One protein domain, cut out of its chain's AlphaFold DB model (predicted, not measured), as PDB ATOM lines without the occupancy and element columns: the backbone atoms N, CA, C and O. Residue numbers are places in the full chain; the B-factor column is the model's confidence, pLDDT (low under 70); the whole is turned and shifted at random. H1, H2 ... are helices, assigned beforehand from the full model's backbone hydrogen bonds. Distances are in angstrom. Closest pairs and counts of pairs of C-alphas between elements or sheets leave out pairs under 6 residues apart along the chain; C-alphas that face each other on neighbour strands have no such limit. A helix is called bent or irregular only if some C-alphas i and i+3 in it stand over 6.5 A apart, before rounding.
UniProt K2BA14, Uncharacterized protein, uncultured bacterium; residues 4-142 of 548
ATOM      1  N   LYS A   4     193.727 215.214 158.427       92.44
ATOM      2  CA  LYS A   4     193.191 213.855 158.232       92.44
ATOM      3  C   LYS A   4     192.062 213.479 159.206       92.44
ATOM      4  O   LYS A   4     191.165 212.737 158.823       92.44
ATOM      5  N   GLU A   5     192.073 213.985 160.440       93.06
ATOM      6  CA  GLU A   5     191.015 213.727 161.431       93.06
ATOM      7  C   GLU A   5     189.761 214.546 161.118       93.06
ATOM      8  O   GLU A   5     188.663 213.995 161.068       93.06
ATOM      9  N   PHE A   6     189.931 215.844 160.848       94.25
ATOM     10  CA  PHE A   6     188.851 216.740 160.431       94.25
ATOM     11  C   PHE A   6     188.158 216.222 159.166       94.25
ATOM     12  O   PHE A   6     186.950 216.001 159.168       94.25
ATOM     13  N   VAL A   7     188.934 215.949 158.113       93.81
ATOM     14  CA  VAL A   7     188.437 215.443 156.828       93.81
ATOM     15  C   VAL A   7     187.711 214.113 157.011       93.81
ATOM     16  O   VAL A   7     186.612 213.956 156.490       93.81
ATOM     17  N   LYS A   8     188.261 213.174 157.796       93.56
ATOM     18  CA  LYS A   8     187.599 211.894 158.094       93.56
ATOM     19  C   LYS A   8     186.263 212.090 158.816       93.56
ATOM     20  O   LYS A   8     185.288 211.441 158.449       93.56
ATOM     21  N   ASN A   9     186.199 212.981 159.805       91.56
ATOM     22  CA  ASN A   9     184.963 213.261 160.540       91.56
ATOM     23  C   ASN A   9     183.889 213.868 159.622       91.56
ATOM     24  O   ASN A   9     182.765 213.375 159.593       91.56
ATOM     25  N   VAL A  10     184.256 214.866 158.813       91.06
ATOM     26  CA  VAL A  10     183.353 215.492 157.833       91.06
ATOM     27  C   VAL A  10     182.891 214.477 156.776       91.06
ATOM     28  O   VAL A  10     181.701 214.397 156.475       91.06
ATOM     29  N   LEU A  11     183.801 213.659 156.233       90.88
ATOM     30  CA  LEU A  11     183.466 212.627 155.247       90.88
ATOM     31  C   LEU A  11     182.538 211.550 155.821       90.88
ATOM     32  O   LEU A  11     181.630 211.129 155.113       90.88
ATOM     33  N   ASN A  12     182.704 211.137 157.081       90.06
ATOM     34  CA  ASN A  12     181.806 210.168 157.721       90.06
ATOM     35  C   ASN A  12     180.352 210.672 157.804       90.06
ATOM     36  O   ASN A  12     179.426 209.881 157.632       90.06
ATOM     37  N   ASP A  13     180.144 211.973 158.033       83.62
ATOM     38  CA  ASP A  13     178.807 212.581 158.079       83.62
ATOM     39  C   ASP A  13     178.222 212.848 156.674       83.62
ATOM     40  O   ASP A  13     177.009 212.741 156.475       83.62
ATOM     41  N   ILE A  14     179.065 213.175 155.683       85.25
ATOM     42  CA  ILE A  14     178.645 213.468 154.297       85.25
ATOM     43  C   ILE A  14     178.427 212.198 153.463       85.25
ATOM     44  O   ILE A  14     177.517 212.159 152.632       85.25
ATOM     45  N   PHE A  15     179.239 211.154 153.652       86.31
ATOM     46  CA  PHE A  15     179.222 209.950 152.814       86.31
ATOM     47  C   PHE A  15     177.835 209.282 152.723       86.31
ATOM     48  O   PHE A  15     177.420 208.983 151.606       86.31
ATOM     49  N   PRO A  16     177.038 209.142 153.807       84.38
ATOM     50  CA  PRO A  16     175.674 208.608 153.724       84.38
ATOM     51  C   PRO A  16     174.690 209.465 152.910       84.38
ATOM     52  O   PRO A  16     173.607 208.987 152.572       84.38
ATOM     53  N   LEU A  17     175.018 210.732 152.631       76.81
ATOM     54  CA  LEU A  17     174.243 211.606 151.746       76.81
ATOM     55  C   LEU A  17     174.692 211.428 150.291       76.81
ATOM     56  O   LEU A  17     173.847 211.245 149.416       76.81
ATOM     57  N   LYS A  18     176.012 211.399 150.047       82.12
ATOM     58  CA  LYS A  18     176.600 211.135 148.722       82.12
ATOM     59  C   LYS A  18     176.193 209.758 148.188       82.12
ATOM     60  O   LYS A  18     175.701 209.669 147.074       82.12
ATOM     61  N   ASP A  19     176.307 208.715 149.008       80.94
ATOM     62  CA  ASP A  19     175.962 207.333 148.653       80.94
ATOM     63  C   ASP A  19     174.481 207.175 148.262       80.94
ATOM     64  O   ASP A  19     174.158 206.474 147.305       80.94
ATOM     65  N   LYS A  20     173.572 207.886 148.946       78.25
ATOM     66  CA  LYS A  20     172.147 207.921 148.580       78.25
ATOM     67  C   LYS A  20     171.913 208.608 147.239       78.25
ATOM     68  O   LYS A  20     171.149 208.089 146.433       78.25
ATOM     69  N   LEU A  21     172.565 209.748 147.021       76.69
ATOM     70  CA  LEU A  21     172.451 210.540 145.796       76.69
ATOM     71  C   LEU A  21     173.070 209.838 144.572       76.69
ATOM     72  O   LEU A  21     172.584 210.012 143.454       76.69
ATOM     73  N   ASP A  22     174.098 209.017 144.785       73.56
ATOM     74  CA  ASP A  22     174.727 208.202 143.741       73.56
ATOM     75  C   ASP A  22     173.883 206.973 143.383       73.56
ATOM     76  O   ASP A  22     173.698 206.671 142.207       73.56
ATOM     77  N   LYS A  23     173.341 206.268 144.387       73.75
ATOM     78  CA  LYS A  23     172.551 205.039 144.185       73.75
ATOM     79  C   LYS A  23     171.129 205.283 143.699       73.75
ATOM     80  O   LYS A  23     170.512 204.376 143.149       73.75
ATOM     81  N   ASN A  24     170.578 206.466 143.947       68.50
ATOM     82  CA  ASN A  24     169.235 206.819 143.524       68.50
ATOM     83  C   ASN A  24     169.191 208.313 143.177       68.50
ATOM     84  O   ASN A  24     169.202 209.176 144.052       68.50
ATOM     85  N   VAL A  25     169.091 208.613 141.878       57.50
ATOM     86  CA  VAL A  25     168.993 209.985 141.344       57.50
ATOM     87  C   VAL A  25     167.739 210.710 141.876       57.50
ATOM     88  O   VAL A  25     167.724 211.931 141.987       57.50
ATOM     89  N   LEU A  26     166.719 209.951 142.301       55.97
ATOM     90  CA  LEU A  26     165.484 210.419 142.938       55.97
ATOM     91  C   LEU A  26     165.507 210.267 144.480       55.97
ATOM     92  O   LEU A  26     164.457 210.287 145.119       55.97
ATOM     93  N   ALA A  27     166.680 210.077 145.106       59.00
ATOM     94  CA  ALA A  27     166.808 209.976 146.570       59.00
ATOM     95  C   ALA A  27     166.468 211.286 147.287       59.00
ATOM     96  O   ALA A  27     166.065 211.282 148.453       59.00
ATOM     97  N   GLU A  28     166.667 212.408 146.601       64.69
ATOM     98  CA  GLU A  28     166.196 213.705 147.048       64.69
ATOM     99  C   GLU A  28     164.703 213.803 146.729       64.69
ATOM    100  O   GLU A  28     164.296 213.542 145.597       64.69
ATOM    101  N   ARG A  29     163.881 214.123 147.741       63.00
ATOM    102  CA  ARG A  29     162.411 214.052 147.661       63.00
ATOM    103  C   ARG A  29     161.906 214.700 146.364       63.00
ATOM    104  O   ARG A  29     162.179 215.873 146.129       63.00
ATOM    105  N   ALA A  30     161.098 213.971 145.588       57.72
ATOM    106  CA  ALA A  30     160.580 214.406 144.280       57.72
ATOM    107  C   ALA A  30     159.810 215.748 144.299       57.72
ATOM    108  O   ALA A  30     159.620 216.373 143.260       57.72
ATOM    109  N   ASN A  31     159.398 216.207 145.484       58.81
ATOM    110  CA  ASN A  31     158.710 217.479 145.705       58.81
ATOM    111  C   ASN A  31     159.677 218.677 145.882       58.81
ATOM    112  O   ASN A  31     159.223 219.794 146.120       58.81
ATOM    113  N   ILE A  32     160.995 218.463 145.805       70.00
ATOM    114  CA  ILE A  32     162.012 219.522 145.729       70.00
ATOM    115  C   ILE A  32     162.211 219.891 144.251       70.00
ATOM    116  O   ILE A  32     162.338 219.008 143.397       70.00
ATOM    117  N   ASP A  33     162.239 221.193 143.946       77.88
ATOM    118  CA  ASP A  33     162.415 221.685 142.575       77.88
ATOM    119  C   ASP A  33     163.701 221.131 141.935       77.88
ATOM    120  O   ASP A  33     164.743 220.992 142.583       77.88
ATOM    121  N   ILE A  34     163.620 220.800 140.648       78.25
ATOM    122  CA  ILE A  34     164.697 220.144 139.906       78.25
ATOM    123  C   ILE A  34     166.003 220.949 139.896       78.25
ATOM    124  O   ILE A  34     167.080 220.363 139.974       78.25
ATOM    125  N   LEU A  35     165.933 222.283 139.871       81.12
ATOM    126  CA  LEU A  35     167.113 223.145 139.906       81.12
ATOM    127  C   LEU A  35     167.779 223.128 141.290       81.12
ATOM    128  O   LEU A  35     169.003 223.197 141.382       81.12
ATOM    129  N   VAL A  36     166.993 222.981 142.363       81.94
ATOM    130  CA  VAL A  36     167.500 222.829 143.739       81.94
ATOM    131  C   VAL A  36     168.185 221.473 143.921       81.94
ATOM    132  O   VAL A  36     169.235 221.400 144.564       81.94
ATOM    133  N   ARG A  37     167.625 220.410 143.324       83.69
ATOM    134  CA  ARG A  37     168.225 219.064 143.327       83.69
ATOM    135  C   ARG A  37     169.534 219.022 142.537       83.69
ATOM    136  O   ARG A  37     170.532 218.496 143.022       83.69
ATOM    137  N   LEU A  38     169.568 219.655 141.365       80.94
ATOM    138  CA  LEU A  38     170.784 219.803 140.557       80.94
ATOM    139  C   LEU A  38     171.879 220.588 141.279       80.94
ATOM    140  O   LEU A  38     173.025 220.146 141.320       80.94
ATOM    141  N   GLU A  39     171.535 221.727 141.883       89.31
ATOM    142  CA  GLU A  39     172.495 222.523 142.652       89.31
ATOM    143  C   GLU A  39     173.049 221.719 143.833       89.31
ATOM    144  O   GLU A  39     174.266 221.646 144.011       89.31
ATOM    145  N   SER A  40     172.171 221.017 144.557       87.12
ATOM    146  CA  SER A  40     172.558 220.124 145.648       87.12
ATOM    147  C   SER A  40     173.496 219.015 145.171       87.12
ATOM    148  O   SER A  40     174.552 218.818 145.767       87.12
ATOM    149  N   ARG A  41     173.176 218.326 144.070       84.00
ATOM    150  CA  ARG A  41     173.993 217.252 143.479       84.00
ATOM    151  C   ARG A  41     175.399 217.707 143.097       84.00
ATOM    152  O   ARG A  41     176.380 217.057 143.482       84.00
ATOM    153  N   LEU A  42     175.502 218.823 142.378       84.50
ATOM    154  CA  LEU A  42     176.786 219.385 141.956       84.50
ATOM    155  C   LEU A  42     177.610 219.839 143.163       84.50
ATOM    156  O   LEU A  42     178.793 219.512 143.259       84.50
ATOM    157  N   PHE A  43     176.985 220.540 144.114       90.44
ATOM    158  CA  PHE A  43     177.669 221.032 145.306       90.44
ATOM    159  C   PHE A  43     178.162 219.895 146.211       90.44
ATOM    160  O   PHE A  43     179.319 219.901 146.630       90.44
ATOM    161  N   VAL A  44     177.325 218.887 146.470       88.56
ATOM    162  CA  VAL A  44     177.683 217.708 147.276       88.56
ATOM    163  C   VAL A  44     178.857 216.958 146.644       88.56
ATOM    164  O   VAL A  44     179.806 216.602 147.343       88.56
ATOM    165  N   SER A  45     178.840 216.773 145.321       85.31
ATOM    166  CA  SER A  45     179.941 216.131 144.590       85.31
ATOM    167  C   SER A  45     181.224 216.965 144.629       85.31
ATOM    168  O   SER A  45     182.295 216.424 144.898       85.31
ATOM    169  N   PHE A  46     181.124 218.285 144.451       90.00
ATOM    170  CA  PHE A  46     182.259 219.200 144.558       90.00
ATOM    171  C   PHE A  46     182.903 219.163 145.952       90.00
ATOM    172  O   PHE A  46     184.110 218.945 146.054       90.00
ATOM    173  N   ILE A  47     182.117 219.305 147.026       92.75
ATOM    174  CA  ILE A  47     182.613 219.233 148.412       92.75
ATOM    175  C   ILE A  47     183.287 217.889 148.694       92.75
ATOM    176  O   ILE A  47     184.372 217.859 149.275       92.75
ATOM    177  N   TYR A  48     182.678 216.785 148.257       91.19
ATOM    178  CA  TYR A  48     183.221 215.444 148.453       91.19
ATOM    179  C   TYR A  48     184.598 215.272 147.791       91.19
ATOM    180  O   TYR A  48     185.522 214.751 148.419       91.19
ATOM    181  N   GLU A  49     184.777 215.776 146.566       89.94
ATOM    182  CA  GLU A  49     186.071 215.733 145.877       89.94
ATOM    183  C   GLU A  49     187.108 216.711 146.457       89.94
ATOM    184  O   GLU A  49     188.294 216.381 146.475       89.94
ATOM    185  N   GLN A  50     186.716 217.875 146.994       92.12
ATOM    186  CA  GLN A  50     187.669 218.738 147.715       92.12
ATOM    187  C   GLN A  50     188.148 218.085 149.019       92.12
ATOM    188  O   GLN A  50     189.351 218.025 149.268       92.12
ATOM    189  N   LEU A  51     187.236 217.513 149.813       92.44
ATOM    190  CA  LEU A  51     187.588 216.790 151.039       92.44
ATOM    191  C   LEU A  51     188.499 215.588 150.754       92.44
ATOM    192  O   LEU A  51     189.478 215.381 151.467       92.44
ATOM    193  N   LYS A  52     188.233 214.827 149.683       91.38
ATOM    194  CA  LYS A  52     189.104 213.726 149.240       91.38
ATOM    195  C   LYS A  52     190.540 214.165 148.952       91.38
ATOM    196  O   LYS A  52     191.455 213.461 149.366       91.38
ATOM    197  N   LYS A  53     190.757 215.301 148.276       91.31
ATOM    198  CA  LYS A  53     192.115 215.813 147.983       91.31
ATOM    199  C   LYS A  53     192.907 216.131 149.249       91.31
ATOM    200  O   LYS A  53     194.126 216.002 149.253       91.31
ATOM    201  N   SER A  54     192.221 216.539 150.315       89.25
ATOM    202  CA  SER A  54     192.818 216.815 151.625       89.25
ATOM    203  C   SER A  54     192.915 215.582 152.533       89.25
ATOM    204  O   SER A  54     193.438 215.675 153.646       89.25
ATOM    205  N   ASN A  55     192.404 214.426 152.103       86.44
ATOM    206  CA  ASN A  55     192.413 213.211 152.908       86.44
ATOM    207  C   ASN A  55     193.839 212.654 153.048       86.44
ATOM    208  O   ASN A  55     194.604 212.615 152.089       86.44
ATOM    209  N   GLY A  56     194.195 212.211 154.254       81.06
ATOM    210  CA  GLY A  56     195.540 211.714 154.566       81.06
ATOM    211  C   GLY A  56     196.587 212.788 154.891       81.06
ATOM    212  O   GLY A  56     197.678 212.426 155.322       81.06
ATOM    213  N   LEU A  57     196.278 214.087 154.776       90.00
ATOM    214  CA  LEU A  57     197.204 215.150 155.191       90.00
ATOM    215  C   LEU A  57     197.423 215.134 156.715       90.00
ATOM    216  O   LEU A  57     196.488 215.309 157.501       90.00
ATOM    217  N   GLU A  58     198.675 214.956 157.138       93.56
ATOM    218  CA  GLU A  58     199.054 214.850 158.557       93.56
ATOM    219  C   GLU A  58     199.329 216.200 159.240       93.56
ATOM    220  O   GLU A  58     199.640 216.239 160.427       93.56
ATOM    221  N   ALA A  59     199.194 217.312 158.517       92.94
ATOM    222  CA  ALA A  59     199.348 218.653 159.073       92.94
ATOM    223  C   ALA A  59     198.218 219.000 160.073       92.94
ATOM    224  O   ALA A  59     197.110 218.457 159.973       92.94
ATOM    225  N   PRO A  60     198.454 219.912 161.037       93.50
ATOM    226  CA  PRO A  60     197.395 220.453 161.886       93.50
ATOM    227  C   PRO A  60     196.374 221.248 161.059       93.50
ATOM    228  O   PRO A  60     196.716 221.860 160.048       93.50
ATOM    229  N   VAL A  61     195.119 221.268 161.511       93.00
ATOM    230  CA  VAL A  61     194.095 222.168 160.958       93.00
ATOM    231  C   VAL A  61     194.484 223.617 161.259       93.00
ATOM    232  O   VAL A  61     194.773 223.948 162.407       93.00
ATOM    233  N   THR A  62     194.481 224.469 160.234       93.94
ATOM    234  CA  THR A  62     194.796 225.903 160.329       93.94
ATOM    235  C   THR A  62     193.668 226.749 159.750       93.94
ATOM    236  O   THR A  62     192.914 226.283 158.894       93.94
ATOM    237  N   ASP A  63     193.599 228.020 160.145       91.00
ATOM    238  CA  ASP A  63     192.665 228.998 159.577       91.00
ATOM    239  C   ASP A  63     192.790 229.092 158.052       91.00
ATOM    240  O   ASP A  63     191.782 229.192 157.362       91.00
ATOM    241  N   ALA A  64     194.011 228.991 157.512       92.12
ATOM    242  CA  ALA A  64     194.257 228.989 156.071       92.12
ATOM    243  C   ALA A  64     193.631 227.770 155.372       92.12
ATOM    244  O   ALA A  64     193.001 227.929 154.333       92.12
ATOM    245  N   PHE A  65     193.739 226.573 155.959       93.81
ATOM    246  CA  PHE A  65     193.088 225.368 155.436       93.81
ATOM    247  C   PHE A  65     191.554 225.447 155.530       93.81
ATOM    248  O   PHE A  65     190.844 225.046 154.611       93.81
ATOM    249  N   LEU A  66     191.025 225.976 156.637       94.38
ATOM    250  CA  LEU A  66     189.580 226.132 156.822       94.38
ATOM    251  C   LEU A  66     188.997 227.233 155.927       94.38
ATOM    252  O   LEU A  66     187.841 227.123 155.512       94.38
ATOM    253  N   LYS A  67     189.787 228.262 155.599       93.38
ATOM    254  CA  LYS A  67     189.381 229.384 154.750       93.38
ATOM    255  C   LYS A  67     188.869 228.926 153.390       93.38
ATOM    256  O   LYS A  67     187.819 229.407 152.982       93.38
ATOM    257  N   ASP A  68     189.523 227.966 152.738       91.69
ATOM    258  CA  ASP A  68     189.077 227.459 151.432       91.69
ATOM    259  C   ASP A  68     187.634 226.921 151.498       91.69
ATOM    260  O   ASP A  68     186.802 227.227 150.643       91.69
ATOM    261  N   PHE A  69     187.286 226.186 152.561       94.12
ATOM    262  CA  PHE A  69     185.923 225.687 152.774       94.12
ATOM    263  C   PHE A  69     184.934 226.785 153.200       94.12
ATOM    264  O   PHE A  69     183.766 226.733 152.811       94.12
ATOM    265  N   ILE A  70     185.382 227.790 153.960       93.62
ATOM    266  CA  ILE A  70     184.571 228.967 154.323       93.62
ATOM    267  C   ILE A  70     184.232 229.790 153.079       93.62
ATOM    268  O   ILE A  70     183.078 230.177 152.903       93.62
ATOM    269  N   ASP A  71     185.204 230.027 152.202       92.62
ATOM    270  CA  ASP A  71     185.016 230.787 150.969       92.62
ATOM    271  C   ASP A  71     184.112 230.008 149.992       92.62
ATOM    272  O   ASP A  71     183.221 230.597 149.383       92.62
ATOM    273  N   ILE A  72     184.210 228.671 149.931       92.81
ATOM    274  CA  ILE A  72     183.236 227.825 149.213       92.81
ATOM    275  C   ILE A  72     181.807 227.993 149.769       92.81
ATOM    276  O   ILE A  72     180.866 228.171 148.990       92.81
ATOM    277  N   LEU A  73     181.618 227.944 151.095       89.38
ATOM    278  CA  LEU A  73     180.294 228.108 151.714       89.38
ATOM    279  C   LEU A  73     179.732 229.523 151.520       89.38
ATOM    280  O   LEU A  73     178.543 229.666 151.234       89.38
ATOM    281  N   ARG A  74     180.584 230.553 151.590       89.31
ATOM    282  CA  ARG A  74     180.232 231.953 151.319       89.31
ATOM    283  C   ARG A  74     179.796 232.161 149.871       89.31
ATOM    284  O   ARG A  74     178.717 232.700 149.638       89.31
ATOM    285  N   ASN A  75     180.582 231.671 148.913       89.12
ATOM    286  CA  ASN A  75     180.256 231.754 147.489       89.12
ATOM    287  C   ASN A  75     178.923 231.047 147.194       89.12
ATOM    288  O   ASN A  75     178.074 231.586 146.483       89.12
ATOM    289  N   ARG A  76     178.685 229.870 147.799       90.38
ATOM    290  CA  ARG A  76     177.379 229.200 147.722       90.38
ATOM    291  C   ARG A  76     176.273 230.076 148.308       90.38
ATOM    292  O   ARG A  76     175.274 230.294 147.635       90.38
ATOM    293  N   TRP A  77     176.439 230.621 149.512       85.56
ATOM    294  CA  TRP A  77     175.441 231.491 150.141       85.56
ATOM    295  C   TRP A  77     175.034 232.678 149.253       85.56
ATOM    296  O   TRP A  77     173.844 232.889 149.015       85.56
ATOM    297  N   GLU A  78     175.997 233.408 148.689       84.12
ATOM    298  CA  GLU A  78     175.751 234.539 147.780       84.12
ATOM    299  C   GLU A  78     174.980 234.120 146.511       84.12
ATOM    300  O   GLU A  78     174.044 234.805 146.069       84.12
ATOM    301  N   HIS A  79     175.299 232.946 145.961       81.88
ATOM    302  CA  HIS A  79     174.560 232.341 144.854       81.88
ATOM    303  C   HIS A  79     173.133 231.929 145.248       81.88
ATOM    304  O   HIS A  79     172.197 232.216 144.494       81.88
ATOM    305  N   LEU A  80     172.932 231.356 146.437       79.75
ATOM    306  CA  LEU A  80     171.626 230.896 146.922       79.75
ATOM    307  C   LEU A  80     170.676 232.032 147.322       79.75
ATOM    308  O   LEU A  80     169.467 231.865 147.187       79.75
ATOM    309  N   GLN A  81     171.164 233.185 147.788       74.75
ATOM    310  CA  GLN A  81     170.314 234.311 148.216       74.75
ATOM    311  C   GLN A  81     169.226 234.671 147.186       74.75
ATOM    312  O   GLN A  81     169.541 234.897 146.017       74.75
ATOM    313  N   LYS A  82     167.970 234.826 147.627       69.31
ATOM    314  CA  LYS A  82     166.796 235.033 146.750       69.31
ATOM    315  C   LYS A  82     166.528 233.852 145.790       69.31
ATOM    316  O   LYS A  82     166.058 234.060 144.675       69.31
ATOM    317  N   THR A  83     166.843 232.622 146.208       74.94
ATOM    318  CA  THR A  83     166.441 231.372 145.536       74.94
ATOM    319  C   THR A  83     165.817 230.385 146.519       74.94
ATOM    320  O   THR A  83     166.025 230.484 147.728       74.94
ATOM    321  N   ASP A  84     165.070 229.410 146.010       66.75
ATOM    322  CA  ASP A  84     164.373 228.413 146.837       66.75
ATOM    323  C   ASP A  84     165.344 227.481 147.568       66.75
ATOM    324  O   ASP A  84     165.033 226.953 148.632       66.75
ATOM    325  N   ALA A  85     166.557 227.343 147.034       74.25
ATOM    326  CA  ALA A  85     167.620 226.530 147.594       74.25
ATOM    327  C   ALA A  85     168.268 227.120 148.868       74.25
ATOM    328  O   ALA A  85     169.168 226.480 149.410       74.25
ATOM    329  N   ILE A  86     167.853 228.289 149.390       67.94
ATOM    330  CA  ILE A  86     168.418 228.798 150.656       67.94
ATOM    331  C   ILE A  86     168.172 227.850 151.837       67.94
ATOM    332  O   ILE A  86     167.144 227.171 151.926       67.94
ATOM    333  N   PHE A  87     169.116 227.868 152.783       67.19
ATOM    334  CA  PHE A  87     169.189 226.928 153.902       67.19
ATOM    335  C   PHE A  87     167.872 226.776 154.677       67.19
ATOM    336  O   PHE A  87     167.495 225.654 155.000       67.19
ATOM    337  N   CYS A  88     167.150 227.867 154.958       58.81
ATOM    338  CA  CYS A  88     165.926 227.818 155.765       58.81
ATOM    339  C   CYS A  88     164.651 227.413 155.009       58.81
ATOM    340  O   CYS A  88     163.695 226.966 155.639       58.81
ATOM    341  N   HIS A  89     164.609 227.516 153.677       59.66
ATOM    342  CA  HIS A  89     163.409 227.164 152.903       59.66
ATOM    343  C   HIS A  89     163.361 225.673 152.549       59.66
ATOM    344  O   HIS A  89     162.292 225.043 152.604       59.66
ATOM    345  N   ILE A  90     164.526 225.100 152.228       66.06
ATOM    346  CA  ILE A  90     164.701 223.677 151.917       66.06
ATOM    347  C   ILE A  90     165.897 223.136 152.733       66.06
ATOM    348  O   ILE A  90     166.940 222.813 152.164       66.06
ATOM    349  N   PRO A  91     165.784 223.043 154.075       62.97
ATOM    350  CA  PRO A  91     166.863 222.543 154.938       62.97
ATOM    351  C   PRO A  91     167.179 221.061 154.699       62.97
ATOM    352  O   PRO A  91     168.292 220.617 154.963       62.97
ATOM    353  N   ASP A  92     166.212 220.307 154.168       66.56
ATOM    354  CA  ASP A  92     166.331 218.876 153.886       66.56
ATOM    355  C   ASP A  92     167.143 218.550 152.621       66.56
ATOM    356  O   ASP A  92     167.497 217.381 152.434       66.56
ATOM    357  N   SER A  93     167.435 219.535 151.756       75.25
ATOM    358  CA  SER A  93     168.193 219.275 150.526       75.25
ATOM    359  C   SER A  93     169.611 218.810 150.845       75.25
ATOM    360  O   SER A  93     170.236 219.256 151.814       75.25
ATOM    361  N   PHE A  94     170.152 217.902 150.037       80.81
ATOM    362  CA  PHE A  94     171.464 217.320 150.296       80.81
ATOM    363  C   PHE A  94     172.564 218.382 150.297       80.81
ATOM    364  O   PHE A  94     173.451 218.319 151.148       80.81
ATOM    365  N   GLY A  95     172.463 219.401 149.437       83.94
ATOM    366  CA  GLY A  95     173.387 220.533 149.435       83.94
ATOM    367  C   GLY A  95     173.359 221.298 150.755       83.94
ATOM    368  O   GLY A  95     174.406 221.544 151.353       83.94
ATOM    369  N   ASN A  96     172.167 221.617 151.271       81.12
ATOM    370  CA  ASN A  96     172.018 222.377 152.516       81.12
ATOM    371  C   ASN A  96     172.437 221.577 153.747       81.12
ATOM    372  O   ASN A  96     173.102 222.123 154.629       81.12
ATOM    373  N   ARG A  97     172.161 220.272 153.766       79.50
ATOM    374  CA  ARG A  97     172.634 219.362 154.816       79.50
ATOM    375  C   ARG A  97     174.153 219.219 154.809       79.50
ATOM    376  O   ARG A  97     174.763 219.297 155.872       79.50
ATOM    377  N   VAL A  98     174.774 219.075 153.635       83.19
ATOM    378  CA  VAL A  98     176.240 219.038 153.499       83.19
ATOM    379  C   VAL A  98     176.876 220.364 153.914       83.19
ATOM    380  O   VAL A  98     177.853 220.348 154.660       83.19
ATOM    381  N   SER A  99     176.296 221.505 153.525       84.75
ATOM    382  CA  SER A  99     176.729 222.811 154.035       84.75
ATOM    383  C   SER A  99     176.630 222.891 155.559       84.75
ATOM    384  O   SER A  99     177.594 223.309 156.188       84.75
ATOM    385  N   GLY A 100     175.514 222.464 156.160       78.31
ATOM    386  CA  GLY A 100     175.319 222.475 157.614       78.31
ATOM    387  C   GLY A 100     176.332 221.612 158.371       78.31
ATOM    388  O   GLY A 100     176.908 222.066 159.357       78.31
ATOM    389  N   ILE A 101     176.606 220.402 157.872       80.81
ATOM    390  CA  ILE A 101     177.641 219.503 158.405       80.81
ATOM    391  C   ILE A 101     179.022 220.166 158.323       80.81
ATOM    392  O   ILE A 101     179.722 220.266 159.331       80.81
ATOM    393  N   LEU A 102     179.410 220.651 157.139       86.69
ATOM    394  CA  LEU A 102     180.719 221.268 156.915       86.69
ATOM    395  C   LEU A 102     180.905 222.515 157.792       86.69
ATOM    396  O   LEU A 102     181.922 222.645 158.472       86.69
ATOM    397  N   ALA A 103     179.899 223.390 157.838       84.56
ATOM    398  CA  ALA A 103     179.902 224.582 158.674       84.56
ATOM    399  C   ALA A 103     180.015 224.256 160.167       84.56
ATOM    400  O   ALA A 103     180.725 224.967 160.869       84.56
ATOM    401  N   TRP A 104     179.380 223.185 160.656       82.00
ATOM    402  CA  TRP A 104     179.510 222.768 162.056       82.00
ATOM    403  C   TRP A 104     180.925 222.314 162.410       82.00
ATOM    404  O   TRP A 104     181.474 222.746 163.424       82.00
ATOM    405  N   HIS A 105     181.544 221.479 161.570       85.00
ATOM    406  CA  HIS A 105     182.920 221.028 161.801       85.00
ATOM    407  C   HIS A 105     183.915 222.201 161.747       85.00
ATOM    408  O   HIS A 105     184.813 222.271 162.587       85.00
ATOM    409  N   ILE A 106     183.733 223.157 160.823       86.50
ATOM    410  CA  ILE A 106     184.527 224.402 160.757       86.50
ATOM    411  C   ILE A 106     184.303 225.263 162.007       86.50
ATOM    412  O   ILE A 106     185.262 225.694 162.644       86.50
ATOM    413  N   ALA A 107     183.045 225.492 162.384       81.81
ATOM    414  CA  ALA A 107     182.658 226.294 163.539       81.81
ATOM    415  C   ALA A 107     183.251 225.740 164.843       81.81
ATOM    416  O   ALA A 107     183.802 226.497 165.639       81.81
ATOM    417  N   LYS A 108     183.245 224.411 165.015       83.75
ATOM    418  CA  LYS A 108     183.903 223.726 166.133       83.75
ATOM    419  C   LYS A 108     185.425 223.901 166.130       83.75
ATOM    420  O   LYS A 108     186.019 224.002 167.200       83.75
ATOM    421  N   ALA A 109     186.063 223.929 164.960       88.31
ATOM    422  CA  ALA A 109     187.506 224.137 164.848       88.31
ATOM    423  C   ALA A 109     187.929 225.592 165.138       88.31
ATOM    424  O   ALA A 109     189.021 225.805 165.652       88.31
ATOM    425  N   LEU A 110     187.060 226.570 164.844       88.50
ATOM    426  CA  LEU A 110     187.306 228.007 165.042       88.50
ATOM    427  C   LEU A 110     186.671 228.598 166.313       88.50
ATOM    428  O   LEU A 110     186.818 229.793 166.555       88.50
ATOM    429  N   ASN A 111     185.949 227.794 167.099       84.25
ATOM    430  CA  ASN A 111     185.130 228.240 168.233       84.25
ATOM    431  C   ASN A 111     184.147 229.378 167.863       84.25
ATOM    432  O   ASN A 111     184.119 230.435 168.493       84.25
ATOM    433  N   LYS A 112     183.360 229.152 166.804       81.38
ATOM    434  CA  LYS A 112     182.363 230.082 166.239       81.38
ATOM    435  C   LYS A 112     180.971 229.464 166.194       81.38
ATOM    436  O   LYS A 112     180.823 228.255 166.364       81.38
ATOM    437  N   HIS A 113     179.948 230.260 165.890       74.88
ATOM    438  CA  HIS A 113     178.617 229.731 165.609       74.88
ATOM    439  C   HIS A 113     178.484 229.259 164.139       74.88
ATOM    440  O   HIS A 113     178.895 229.986 163.231       74.88
ATOM    441  N   PRO A 114     177.865 228.095 163.834       73.00
ATOM    442  CA  PRO A 114     177.725 227.607 162.454       73.00
ATOM    443  C   PRO A 114     177.016 228.570 161.489       73.00
ATOM    444  O   PRO A 114     177.323 228.572 160.297       73.00
ATOM    445  N   TYR A 115     176.102 229.420 161.977       68.50
ATOM    446  CA  TYR A 115     175.451 230.432 161.133       68.50
ATOM    447  C   TYR A 115     176.389 231.565 160.688       68.50
ATOM    448  O   TYR A 115     176.191 232.062 159.583       68.50
ATOM    449  N   GLU A 116     177.453 231.904 161.434       70.69
ATOM    450  CA  GLU A 116     178.494 232.834 160.940       70.69
ATOM    451  C   GLU A 116     179.193 232.285 159.691       70.69
ATOM    452  O   GLU A 116     179.619 233.040 158.823       70.69
ATOM    453  N   ILE A 117     179.333 230.957 159.613       79.81
ATOM    454  CA  ILE A 117     180.011 230.271 158.511       79.81
ATOM    455  C   ILE A 117     179.061 230.084 157.317       79.81
ATOM    456  O   ILE A 117     179.468 230.268 156.172       79.81
ATOM    457  N   LEU A 118     177.794 229.735 157.572       75.69
ATOM    458  CA  LEU A 118     176.780 229.519 156.528       75.69
ATOM    459  C   LEU A 118     176.247 230.813 155.915       75.69
ATOM    460  O   LEU A 118     176.011 230.868 154.713       75.69
ATOM    461  N   MET A 119     175.984 231.822 156.741       73.38
ATOM    462  CA  MET A 119     175.259 233.034 156.363       73.38
ATOM    463  C   MET A 119     175.995 234.279 156.889       73.38
ATOM    464  O   MET A 119     175.400 235.066 157.621       73.38
ATOM    465  N   PRO A 120     177.267 234.511 156.497       72.62
ATOM    466  CA  PRO A 120     178.148 235.534 157.089       72.62
ATOM    467  C   PRO A 120     177.646 236.987 157.003       72.62
ATOM    468  O   PRO A 120     178.211 237.867 157.639       72.62
ATOM    469  N   ASN A 121     176.595 237.238 156.217       72.50
ATOM    470  CA  ASN A 121     175.977 238.553 156.030       72.50
ATOM    471  C   ASN A 121     174.647 238.714 156.801       72.50
ATOM    472  O   ASN A 121     173.927 239.675 156.545       72.50
ATOM    473  N   ILE A 122     174.288 237.776 157.688       59.84
ATOM    474  CA  ILE A 122     173.135 237.896 158.595       59.84
ATOM    475  C   ILE A 122     173.659 237.928 160.045       59.84
ATOM    476  O   ILE A 122     174.349 236.987 160.441       59.84
ATOM    477  N   PRO A 123     173.355 238.975 160.838       60.00
ATOM    478  CA  PRO A 123     173.791 239.068 162.234       60.00
ATOM    479  C   PRO A 123     173.224 237.924 163.093       60.00
ATOM    480  O   PRO A 123     172.070 237.524 162.921       60.00
ATOM    481  N   LEU A 124     174.025 237.395 164.027       54.66
ATOM    482  CA  LEU A 124     173.635 236.267 164.890       54.66
ATOM    483  C   LEU A 124     172.459 236.611 165.805       54.66
ATOM    484  O   LEU A 124     171.600 235.769 166.069       54.66
ATOM    485  N   GLU A 125     172.403 237.867 166.233       56.53
ATOM    486  CA  GLU A 125     171.357 238.468 167.053       56.53
ATOM    487  C   GLU A 125     169.975 238.292 166.406       56.53
ATOM    488  O   GLU A 125     168.976 238.113 167.097       56.53
ATOM    489  N   ALA A 126     169.914 238.261 165.071       45.47
ATOM    490  CA  ALA A 126     168.671 238.090 164.328       45.47
ATOM    491  C   ALA A 126     168.122 236.645 164.367       45.47
ATOM    492  O   ALA A 126     166.966 236.419 164.010       45.47
ATOM    493  N   PHE A 127     168.914 235.670 164.830       49.53
ATOM    494  CA  PHE A 127     168.511 234.265 164.964       49.53
ATOM    495  C   PHE A 127     168.132 233.845 166.397       49.53
ATOM    496  O   PHE A 127     167.741 232.695 166.584       49.53
ATOM    497  N   ASN A 128     168.219 234.733 167.403       48.50
ATOM    498  CA  ASN A 128     167.850 234.438 168.803       48.50
ATOM    499  C   ASN A 128     168.543 233.174 169.398       48.50
ATOM    500  O   ASN A 128     167.957 232.458 170.212       48.50
ATOM    501  N   VAL A 129     169.778 232.857 168.984       50.97
ATOM    502  CA  VAL A 129     170.436 231.590 169.365       50.97
ATOM    503  C   VAL A 129     171.104 231.677 170.739       50.97
ATOM    504  O   VAL A 129     172.279 232.007 170.852       50.97
ATOM    505  N   GLU A 130     170.364 231.309 171.786       42.78
ATOM    506  CA  GLU A 130     170.882 231.190 173.163       42.78
ATOM    507  C   GLU A 130     171.362 229.766 173.536       42.78
ATOM    508  O   GLU A 130     171.720 229.522 174.687       42.78
ATOM    509  N   GLN A 131     171.358 228.795 172.610       45.56
ATOM    510  CA  GLN A 131     171.649 227.381 172.916       45.56
ATOM    511  C   GLN A 131     172.749 226.755 172.048       45.56
ATOM    512  O   GLN A 131     172.786 226.928 170.830       45.56
ATOM    513  N   GLU A 132     173.599 225.939 172.683       43.31
ATOM    514  CA  GLU A 132     174.589 225.090 172.012       43.31
ATOM    515  C   GLU A 132     173.912 224.048 171.098       43.31
ATOM    516  O   GLU A 132     173.218 223.138 171.561       43.31
ATOM    517  N   LEU A 133     174.149 224.145 169.787       40.88
ATOM    518  CA  LEU A 133     173.624 223.200 168.794       40.88
ATOM    519  C   LEU A 133     174.332 221.836 168.870       40.88
ATOM    520  O   LEU A 133     175.530 221.724 168.586       40.88
ATOM    521  N   LYS A 134     173.578 220.766 169.158       46.66
ATOM    522  CA  LYS A 134     174.083 219.385 169.081       46.66
ATOM    523  C   LYS A 134     174.077 218.882 167.637       46.66
ATOM    524  O   LYS A 134     173.243 219.267 166.821       46.66
ATOM    525  N   THR A 135     174.973 217.950 167.316       39.19
ATOM    526  CA  THR A 135     175.154 217.418 165.950       39.19
ATOM    527  C   THR A 135     173.879 216.793 165.358       39.19
ATOM    528  O   THR A 135     173.654 216.869 164.150       39.19
ATOM    529  N   ASP A 136     173.005 216.215 166.186       44.28
ATOM    530  CA  ASP A 136     171.736 215.636 165.720       44.28
ATOM    531  C   ASP A 136     170.628 216.679 165.491       44.28
ATOM    532  O   ASP A 136     169.742 216.439 164.668       44.28
ATOM    533  N   ASP A 137     170.717 217.861 166.112       40.31
ATOM    534  CA  ASP A 137     169.857 219.009 165.788       40.31
ATOM    535  C   ASP A 137     170.233 219.620 164.431       40.31
ATOM    536  O   ASP A 137     169.403 220.253 163.790       40.31
ATOM    537  N   ILE A 138     171.449 219.375 163.933       38.75
ATOM    538  CA  ILE A 138     171.917 219.832 162.611       38.75
ATOM    539  C   ILE A 138     171.481 218.864 161.502       38.75
ATOM    540  O   ILE A 138     171.161 219.271 160.387       38.75
ATOM    541  N   LYS A 139     171.336 217.573 161.823       38.88
ATOM    542  CA  LYS A 139     170.645 216.606 160.949       38.88
ATOM    543  C   LYS A 139     169.134 216.866 160.855       38.88
ATOM    544  O   LYS A 139     168.487 216.281 159.989       38.88
ATOM    545  N   LYS A 140     168.596 217.724 161.731       40.41
ATOM    546  CA  LYS A 140     167.196 218.167 161.818       40.41
ATOM    547  C   LYS A 140     167.101 219.698 161.936       40.41
ATOM    548  O   LYS A 140     166.284 220.181 162.716       40.41
ATOM    549  N   LEU A 141     167.979 220.426 161.228       36.44
ATOM    550  CA  LEU A 141     168.211 221.872 161.386       36.44
ATOM    551  C   LEU A 141     166.926 222.627 161.751       36.44
ATOM    552  O   LEU A 141     166.025 222.741 160.919       36.44
ATOM    553  N   LYS A 142     166.873 223.194 162.968       42.34
ATOM    554  CA  LYS A 142     165.777 224.051 163.471       42.34
ATOM    555  C   LYS A 142     165.678 225.418 162.759       42.34
ATOM    556  O   LYS A 142     165.225 226.415 163.307       42.34
TER     557      LYS A 142
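Overview. This is residues 4 to 142 of the 548 residues of an uncharacterized protein of uncultured bacterium (UniProt K2BA14). Four helices or arms, H1a, H2, H3 and H4, form an up-and-down bundle, each running against the one before it, and H1 bends so that its second arm, H1b, crosses H2 steeply. Short H5 packs on H3 and H4; beyond it the chain loops out through H6, far from the bundle, and returns to H4 at H7. The printed part has 139 residues with seven named helices, H1 to H7 in order, and no named strand; the class is all helix. It is compact, with a radius of gyration of the C-alphas of 14.6 A, and spans 41 by 37 by 26 A.

Along the chain. H2, residues 34 to 53, runs 28.9 A from C-alpha 34 at (164.697, 220.144, 139.906) to C-alpha 53. H1, residues 4 to 23, begins at C-alpha 4 at (193.191, 213.855, 158.232). By its hydrogen bonds it was assigned as one helix, but it is bent: C-alphas 13 and 16 are 6.7 A apart. Its arms are H1a, residues 4 to 13, 14.4 A, and H1b, residues 16 to 23, 10.7 A. H3, residues 63 to 80, measures 24.6 A and has a kink of 26 degrees near residue 70. H4, residues 94 to 110, measures 24.1 A. H5 is residues 114 to 118, H6 residues 124 to 127, and H7 residues 135 to 138, ending at C-alpha 138 at (171.917, 219.832, 162.611).

Arrangement. H2 touches H1a with residues 48 to 52 alone, at a shallow tilt of 27 degrees, opposite ways; the closest C-alphas, of Val 7 and Leu 51, are 6.0 A apart. H2 touches H1b at a steep tilt of 65 degrees, closest at Lys 18 and Val 44, C-alphas 6.8 A apart. H4 is the hub. It touches H2 at a steep tilt of 40 degrees, the same way, with the C-alphas of Ser 40 and Gly 95 closest at 3.9 A. H3 and H4 form a helical hairpin at 34 degrees, a shallow tilt only just short of steep; the closest C-alphas, of Leu 66 and Ile 106, are 6.6 A apart. H4 also touches H5, closest at Trp 104 and Pro 114, C-alphas 5.2 A apart, and H7, closest at Gly 100 and Ile 138, C-alphas 6.6 A apart. H6 touches no helix. Every O i to N i+4 pair is within hydrogen-bond range in H1a, H2, H4 and H5, against 3 of 4 in H1b and 12 of 14 in H3; H6 and H7 are too short for such a pair.

Size, cuts and confidence. The two C-alphas farthest apart, of Asn 31 and Ala 59, are 42.8 A apart. The printed part has no cut. The link from H3 to H4, 13 residues, is long. The mean pLDDT of the printed part is 76.4; 39 residues are under 70, among them residues 24 to 31, 86 to 92 and 122 to 142.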